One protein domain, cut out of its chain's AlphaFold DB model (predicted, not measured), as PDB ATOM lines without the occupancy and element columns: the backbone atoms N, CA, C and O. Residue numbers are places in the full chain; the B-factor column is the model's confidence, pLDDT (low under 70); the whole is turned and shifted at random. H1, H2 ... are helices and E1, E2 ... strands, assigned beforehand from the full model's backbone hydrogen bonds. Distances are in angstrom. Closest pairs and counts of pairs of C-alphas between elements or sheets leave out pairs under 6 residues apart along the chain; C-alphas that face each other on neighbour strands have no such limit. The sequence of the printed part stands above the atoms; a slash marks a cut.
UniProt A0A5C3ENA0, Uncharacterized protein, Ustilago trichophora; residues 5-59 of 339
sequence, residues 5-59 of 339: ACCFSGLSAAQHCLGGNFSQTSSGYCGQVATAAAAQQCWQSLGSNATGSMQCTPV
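What this domain is: This is residues 5 to 59 of the 339 residues of an uncharacterized protein of Ustilago trichophora (UniProt A0A5C3ENA0). A small, strongly twisted sheet of four strands makes a wall, with two helices, H1 and H2, packed over one of its faces and no named helix over the other. Each helix bridges two strands that run the same way with another strand between them, and the stretch after H2 folds back to bring E4 in at one edge of the sheet. The printed part has 55 residues, with two named helices and four named strands in the order E1, H1, E2, E3, H2, E4, and its class is mixed, helices and strands. The sheet's order is E2, E3, E1, E4, antiparallel throughout. The whole is compact, with a radius of gyration of the C-alphas of 9.7 A and spans of 29 by 22 by 17 A.

Where its parts are: E1 is residues 5 to 8, 10.2 A from first to last C-alpha, and begins at C-alpha 5 at (343.792, 393.440, 295.392). H1 is residues 11 to 18, 10.1 A long. E2, residues 22 to 25, measures 9.4 A, and E3, residues 28 to 33, measures 15.1 A. H2 is residues 36 to 45, 14.2 A long, with C-alpha 36 at (338.830, 389.738, 289.945). E4 is residues 54 to 58, 13.8 A long, and ends at C-alpha 58 at (345.740, 395.149, 289.606).

How they stand to each other: In the sheet E1 and E3 are inner strands, E2 and E4 edge strands. E1 and E4 are antiparallel at 170 degrees, with N 7 and O 55 within hydrogen-bond range at 2.8 A. E3 and E1 are antiparallel at 142 degrees, with N 8 and O 29 at 2.9 A. E2 and E3 form a hairpin, antiparallel at 143 degrees, with N 23 and O 30 at 2.8 A. E2 and E4 are apart. H1 is on the sheet at a height of 8.3 A, over E3 and E1, and runs along the strands, at 13 degrees to E1 on the local plane; its closest C-alphas to E3 are those of Ala 14 and Tyr 29, 6.0 A apart. H2 is on the same face at a height of 9.5 A, over E1, and runs along the strands, at 16 degrees to E1 on the local plane. The closest C-alphas of H2 and E4 are those of Ala 36 and Cys 56, 6.2 A apart. H1 and H2 touch, the C-alphas of Cys 17 and Cys 42 being closest at 5.8 A, at a steep tilt of 52 degrees, opposite ways. In both helices every O i to N i+4 pair is within hydrogen-bond range. E1, H1, E2 and E3, H2, E4 are split strand-helix-strand units, two strands of one sheet with a helix between them in the chain and another strand between them in the sheet, each with a right-handed crossover; H1 and H2 on one face of the sheet make two layers, helices over a sheet.

The domain as a whole: The two C-alphas farthest apart are those of Ser 48 and Val 59, 29.6 A. The printed part has no cut and no long link; H2 to E4, with 8 residues between them, is short and the others are tight. The mean pLDDT of the printed part is 81.4, and residues 48 to 51 and residue 59 are under 70.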
ATOM      1  N   ALA A   5     344.265 392.959 294.105       87.25
ATOM      2  CA  ALA A   5     343.792 393.440 295.392       87.25
ATOM      3  C   ALA A   5     342.325 393.833 295.231       87.25
ATOM      4  O   ALA A   5     342.018 394.765 294.487       87.25
ATOM      5  N   CYS A   6     341.434 393.114 295.905       87.31
ATOM      6  CA  CYS A   6     340.008 393.411 295.916       87.31
ATOM      7  C   CYS A   6     339.595 393.903 297.297       87.31
ATOM      8  O   CYS A   6     339.977 393.317 298.310       87.31
ATOM      9  N   CYS A   7     338.821 394.981 297.313       89.50
ATOM     10  CA  CYS A   7     338.292 395.627 298.500       89.50
ATOM     11  C   CYS A   7     336.771 395.521 298.512       89.50
ATOM     12  O   CYS A   7     336.121 395.799 297.502       89.50
ATOM     13  N   PHE A   8     336.222 395.160 299.667       86.06
ATOM     14  CA  PHE A   8     334.788 395.092 299.928       86.06
ATOM     15  C   PHE A   8     334.427 396.112 301.005       86.06
ATOM     16  O   PHE A   8     335.113 396.196 302.025       86.06
ATOM     17  N   SER A   9     333.353 396.877 300.824       85.12
ATOM     18  CA  SER A   9     332.941 397.854 301.841       85.12
ATOM     19  C   SER A   9     332.242 397.209 303.050       85.12
ATOM     20  O   SER A   9     332.188 397.824 304.111       85.12
ATOM     21  N   GLY A  10     331.721 395.983 302.908       80.81
ATOM     22  CA  GLY A  10     331.064 395.217 303.974       80.81
ATOM     23  C   GLY A  10     331.957 394.113 304.556       80.81
ATOM     24  O   GLY A  10     332.543 393.326 303.810       80.81
ATOM     25  N   LEU A  11     332.032 394.023 305.891       81.88
ATOM     26  CA  LEU A  11     332.852 393.026 306.599       81.88
ATOM     27  C   LEU A  11     332.398 391.589 306.316       81.88
ATOM     28  O   LEU A  11     333.236 390.718 306.103       81.88
ATOM     29  N   SER A  12     331.086 391.345 306.283       80.06
ATOM     30  CA  SER A  12     330.509 390.020 306.019       80.06
ATOM     31  C   SER A  12     330.928 389.486 304.647       80.06
ATOM     32  O   SER A  12     331.375 388.347 304.526       80.06
ATOM     33  N   ALA A  13     330.869 390.336 303.621       81.94
ATOM     34  CA  ALA A  13     331.296 389.986 302.274       81.94
ATOM     35  C   ALA A  13     332.812 389.764 302.178       81.94
ATOM     36  O   ALA A  13     333.256 388.827 301.520       81.94
ATOM     37  N   ALA A  14     333.612 390.570 302.883       84.44
ATOM     38  CA  ALA A  14     335.057 390.376 302.953       84.44
ATOM     39  C   ALA A  14     335.430 389.065 303.656       84.44
ATOM     40  O   ALA A  14     336.284 388.326 303.175       84.44
ATOM     41  N   GLN A  15     334.769 388.732 304.766       85.44
ATOM     42  CA  GLN A  15     334.978 387.468 305.472       85.44
ATOM     43  C   GLN A  15     334.603 386.270 304.602       85.44
ATOM     44  O   GLN A  15     335.359 385.301 304.555       85.44
ATOM     45  N   HIS A  16     333.490 386.364 303.875       85.00
ATOM     46  CA  HIS A  16     333.033 385.302 302.989       85.00
ATOM     47  C   HIS A  16     333.957 385.115 301.777       85.00
ATOM     48  O   HIS A  16     334.341 383.991 301.464       85.00
ATOM     49  N   CYS A  17     334.369 386.207 301.125       84.88
ATOM     50  CA  CYS A  17     335.115 386.142 299.866       84.88
ATOM     51  C   CYS A  17     336.640 386.138 300.009       84.88
ATOM     52  O   CYS A  17     337.329 385.729 299.076       84.88
ATOM     53  N   LEU A  18     337.185 386.575 301.148       86.06
ATOM     54  CA  LEU A  18     338.633 386.638 301.399       86.06
ATOM     55  C   LEU A  18     339.095 385.680 302.508       86.06
ATOM     56  O   LEU A  18     340.289 385.623 302.801       86.06
ATOM     57  N   GLY A  19     338.179 384.932 303.136       79.69
ATOM     58  CA  GLY A  19     338.508 383.846 304.070       79.69
ATOM     59  C   GLY A  19     339.357 384.273 305.274       79.69
ATOM     60  O   GLY A  19     340.171 383.492 305.755       79.69
ATOM     61  N   GLY A  20     339.225 385.526 305.722       75.81
ATOM     62  CA  GLY A  20     340.006 386.096 306.831       75.81
ATOM     63  C   GLY A  20     341.365 386.700 306.447       75.81
ATOM     64  O   GLY A  20     341.969 387.383 307.268       75.81
ATOM     65  N   ASN A  21     341.829 386.535 305.203       81.31
ATOM     66  CA  ASN A  21     343.083 387.117 304.705       81.31
ATOM     67  C   ASN A  21     342.863 388.511 304.095       81.31
ATOM     68  O   ASN A  21     343.122 388.748 302.913       81.31
ATOM     69  N   PHE A  22     342.365 389.441 304.907       88.69
ATOM     70  CA  PHE A  22     342.136 390.825 304.501       88.69
ATOM     71  C   PHE A  22     342.604 391.806 305.571       88.69
ATOM     72  O   PHE A  22     342.612 391.504 306.762       88.69
ATOM     73  N   SER A  23     342.989 393.002 305.145       87.06
ATOM     74  CA  SER A  23     343.305 394.121 306.021       87.06
ATOM     75  C   SER A  23     342.264 395.218 305.858       87.06
ATOM     76  O   SER A  23     341.737 395.461 304.770       87.06
ATOM     77  N   GLN A  24     341.942 395.883 306.962       85.69
ATOM     78  CA  GLN A  24     341.059 397.039 306.932       85.69
ATOM     79  C   GLN A  24     341.851 398.267 306.469       85.69
ATOM     80  O   GLN A  24     342.883 398.612 307.046       85.69
ATOM     81  N   THR A  25     341.360 398.931 305.431       81.25
ATOM     82  CA  THR A  25     341.891 400.185 304.894       81.25
ATOM     83  C   THR A  25     340.798 401.257 304.911       81.25
ATOM     84  O   THR A  25     339.641 400.996 305.244       81.25
ATOM     85  N   SER A  26     341.142 402.489 304.534       76.38
ATOM     86  CA  SER A  26     340.162 403.573 304.377       76.38
ATOM     87  C   SER A  26     339.114 403.303 303.288       76.38
ATOM     88  O   SER A  26     338.064 403.933 303.296       76.38
ATOM     89  N   SER A  27     339.382 402.373 302.366       70.38
ATOM     90  CA  SER A  27     338.487 401.994 301.269       70.38
ATOM     91  C   SER A  27     337.674 400.722 301.549       70.38
ATOM     92  O   SER A  27     337.004 400.226 300.646       70.38
ATOM     93  N   GLY A  28     337.738 400.169 302.767       84.88
ATOM     94  CA  GLY A  28     337.024 398.953 303.169       84.88
ATOM     95  C   GLY A  28     337.960 397.825 303.601       84.88
ATOM     96  O   GLY A  28     339.025 398.056 304.165       84.88
ATOM     97  N   TYR A  29     337.559 396.585 303.354       88.88
ATOM     98  CA  TYR A  29     338.300 395.380 303.716       88.88
ATOM     99  C   TYR A  29     338.947 394.787 302.469       88.88
ATOM    100  O   TYR A  29     338.252 394.293 301.579       88.88
ATOM    101  N   CYS A  30     340.272 394.872 302.388       89.62
ATOM    102  CA  CYS A  30     341.032 394.557 301.186       89.62
ATOM    103  C   CYS A  30     341.888 393.307 301.369       89.62
ATOM    104  O   CYS A  30     342.617 393.180 302.348       89.62
ATOM    105  N   GLY A  31     341.854 392.405 300.395       89.31
ATOM    106  CA  GLY A  31     342.672 391.196 300.385       89.31
ATOM    107  C   GLY A  31     343.122 390.835 298.979       89.31
ATOM    108  O   GLY A  31     342.646 391.389 297.985       89.31
ATOM    109  N   GLN A  32     344.084 389.921 298.897       88.56
ATOM    110  CA  GLN A  32     344.563 389.423 297.613       88.56
ATOM    111  C   GLN A  32     343.700 388.253 297.160       88.56
ATOM    112  O   GLN A  32     343.520 387.286 297.895       88.56
ATOM    113  N   VAL A  33     343.209 388.328 295.929       86.12
ATOM    114  CA  VAL A  33     342.483 387.241 295.273       86.12
ATOM    115  C   VAL A  33     343.237 386.771 294.041       86.12
ATOM    116  O   VAL A  33     344.012 387.517 293.432       86.12
ATOM    117  N   ALA A  34     342.985 385.520 293.658       81.88
ATOM    118  CA  ALA A  34     343.601 384.921 292.481       81.88
ATOM    119  C   ALA A  34     343.238 385.685 291.195       81.88
ATOM    120  O   ALA A  34     344.107 385.905 290.355       81.88
ATOM    121  N   THR A  35     341.976 386.113 291.052       84.25
ATOM    122  CA  THR A  35     341.482 386.934 289.931       84.25
ATOM    123  C   THR A  35     340.283 387.790 290.367       84.25
ATOM    124  O   THR A  35     339.527 387.382 291.251       84.25
ATOM    125  N   ALA A  36     340.048 388.943 289.728       79.94
ATOM    126  CA  ALA A  36     338.830 389.738 289.945       79.94
ATOM    127  C   ALA A  36     337.555 388.962 289.597       79.94
ATOM    128  O   ALA A  36     336.536 389.154 290.250       79.94
ATOM    129  N   ALA A  37     337.612 388.055 288.615       81.56
ATOM    130  CA  ALA A  37     336.473 387.215 288.256       81.56
ATOM    131  C   ALA A  37     336.043 386.311 289.424       81.56
ATOM    132  O   ALA A  37     334.852 386.206 289.701       81.56
ATOM    133  N   ALA A  38     336.999 385.735 290.163       83.00
ATOM    134  CA  ALA A  38     336.702 384.936 291.351       83.00
ATOM    135  C   ALA A  38     336.081 385.782 292.479       83.00
ATOM    136  O   ALA A  38     335.119 385.355 293.115       83.00
ATOM    137  N   ALA A  39     336.577 387.008 292.690       82.75
ATOM    138  CA  ALA A  39     335.983 387.931 293.659       82.75
ATOM    139  C   ALA A  39     334.554 388.340 293.264       82.75
ATOM    140  O   ALA A  39     333.667 388.375 294.114       82.75
ATOM    141  N   GLN A  40     334.309 388.582 291.975       83.50
ATOM    142  CA  GLN A  40     332.992 388.958 291.468       83.50
ATOM    143  C   GLN A  40     331.984 387.806 291.534       83.50
ATOM    144  O   GLN A  40     330.836 388.033 291.906       83.50
ATOM    145  N   GLN A  41     332.401 386.573 291.231       86.06
ATOM    146  CA  GLN A  41     331.556 385.384 291.389       86.06
ATOM    147  C   GLN A  41     331.173 385.160 292.855       86.06
ATOM    148  O   GLN A  41     330.008 384.897 293.144       86.06
ATOM    149  N   CYS A  42     332.117 385.345 293.783       85.50
ATOM    150  CA  CYS A  42     331.824 385.272 295.213       85.50
ATOM    151  C   CYS A  42     330.883 386.395 295.681       85.50
ATOM    152  O   CYS A  42     329.950 386.163 296.448       85.50
ATOM    153  N   TRP A  43     331.077 387.620 295.184       82.81
ATOM    154  CA  TRP A  43     330.168 388.724 295.490       82.81
ATOM    155  C   TRP A  43     328.745 388.441 294.995       82.81
ATOM    156  O   TRP A  43     327.775 388.689 295.707       82.81
ATOM    157  N   GLN A  44     328.605 387.869 293.799       83.81
ATOM    158  CA  GLN A  44     327.307 387.497 293.238       83.81
ATOM    159  C   GLN A  44     326.642 386.340 293.998       83.81
ATOM    160  O   GLN A  44     325.418 386.342 294.129       83.81
ATOM    161  N   SER A  45     327.407 385.393 294.559       83.62
ATOM    162  CA  SER A  45     326.839 384.297 295.361       83.62
ATOM    163  C   SER A  45     326.243 384.750 296.698       83.62
ATOM    164  O   SER A  45     325.466 384.009 297.290       83.62
ATOM    165  N   LEU A  46     326.553 385.966 297.160       78.19
ATOM    166  CA  LEU A  46     325.930 386.548 298.354       78.19
ATOM    167  C   LEU A  46     324.476 386.998 298.112       78.19
ATOM    168  O   LEU A  46     323.745 387.222 299.077       78.19
ATOM    169  N   GLY A  47     324.025 387.104 296.855       77.88
ATOM    170  CA  GLY A  47     322.635 387.420 296.511       77.88
ATOM    171  C   GLY A  47     322.126 388.708 297.173       77.88
ATOM    172  O   GLY A  47     322.805 389.733 297.168       77.88
ATOM    173  N   SER A  48     320.936 388.656 297.779       68.12
ATOM    174  CA  SER A  48     320.337 389.781 298.520       68.12
ATOM    175  C   SER A  48     321.073 390.151 299.815       68.12
ATOM    176  O   SER A  48     320.788 391.195 300.391       68.12
ATOM    177  N   ASN A  49     322.015 389.320 300.275       59.19
ATOM    178  CA  ASN A  49     322.816 389.577 301.476       59.19
ATOM    179  C   ASN A  49     324.101 390.366 301.171       59.19
ATOM    180  O   ASN A  49     324.867 390.671 302.086       59.19
ATOM    181  N   ALA A  50     324.358 390.695 299.900       62.56
ATOM    182  CA  ALA A  50     325.475 391.537 299.501       62.56
ATOM    183  C   ALA A  50     325.211 392.999 299.906       62.56
ATOM    184  O   ALA A  50     324.607 393.770 299.161       62.56
ATOM    185  N   THR A  51     325.665 393.398 301.093       59.34
ATOM    186  CA  THR A  51     325.650 394.802 301.517       59.34
ATOM    187  C   THR A  51     326.971 395.481 301.148       59.34
ATOM    188  O   THR A  51     328.055 395.025 301.519       59.34
ATOM    189  N   GLY A  52     326.891 396.590 300.403       74.12
ATOM    190  CA  GLY A  52     328.047 397.426 300.064       74.12
ATOM    191  C   GLY A  52     328.483 397.394 298.596       74.12
ATOM    192  O   GLY A  52     327.688 397.125 297.701       74.12
ATOM    193  N   SER A  53     329.754 397.711 298.342       80.44
ATOM    194  CA  SER A  53     330.379 397.713 297.016       80.44
ATOM    195  C   SER A  53     331.715 396.962 297.020       80.44
ATOM    196  O   SER A  53     332.377 396.832 298.054       80.44
ATOM    197  N   MET A  54     332.104 396.454 295.847       85.25
ATOM    198  CA  MET A  54     333.378 395.771 295.619       85.25
ATOM    199  C   MET A  54     334.189 396.518 294.555       85.25
ATOM    200  O   MET A  54     333.659 396.866 293.499       85.25
ATOM    201  N   GLN A  55     335.484 396.719 294.803       87.50
ATOM    202  CA  GLN A  55     336.430 397.281 293.835       87.50
ATOM    203  C   GLN A  55     337.719 396.458 293.796       87.50
ATOM    204  O   GLN A  55     338.308 396.176 294.836       87.50
ATOM    205  N   CYS A  56     338.186 396.101 292.598       86.25
ATOM    206  CA  CYS A  56     339.427 395.349 292.405       86.25
ATOM    207  C   CYS A  56     340.442 396.165 291.605       86.25
ATOM    208  O   CYS A  56     340.116 396.720 290.557       86.25
ATOM    209  N   THR A  57     341.687 396.202 292.080       82.12
ATOM    210  CA  THR A  57     342.806 396.870 291.406       82.12
ATOM    211  C   THR A  57     343.931 395.875 291.092       82.12
ATOM    212  O   THR A  57     344.227 394.986 291.900       82.12
ATOM    213  N   PRO A  58     344.582 395.980 289.917       73.50
ATOM    214  CA  PRO A  58     345.740 395.149 289.606       73.50
ATOM    215  C   PRO A  58     346.926 395.534 290.498       73.50
ATOM    216  O   PRO A  58     347.317 396.701 290.542       73.50
ATOM    217  N   VAL A  59     347.547 394.555 291.161       64.56
ATOM    218  CA  VAL A  59     348.760 394.794 291.952       64.56
ATOM    219  C   VAL A  59     349.954 394.784 291.004       64.56
ATOM    220  O   VAL A  59     350.377 393.733 290.527       64.56
TER     221      VAL A  59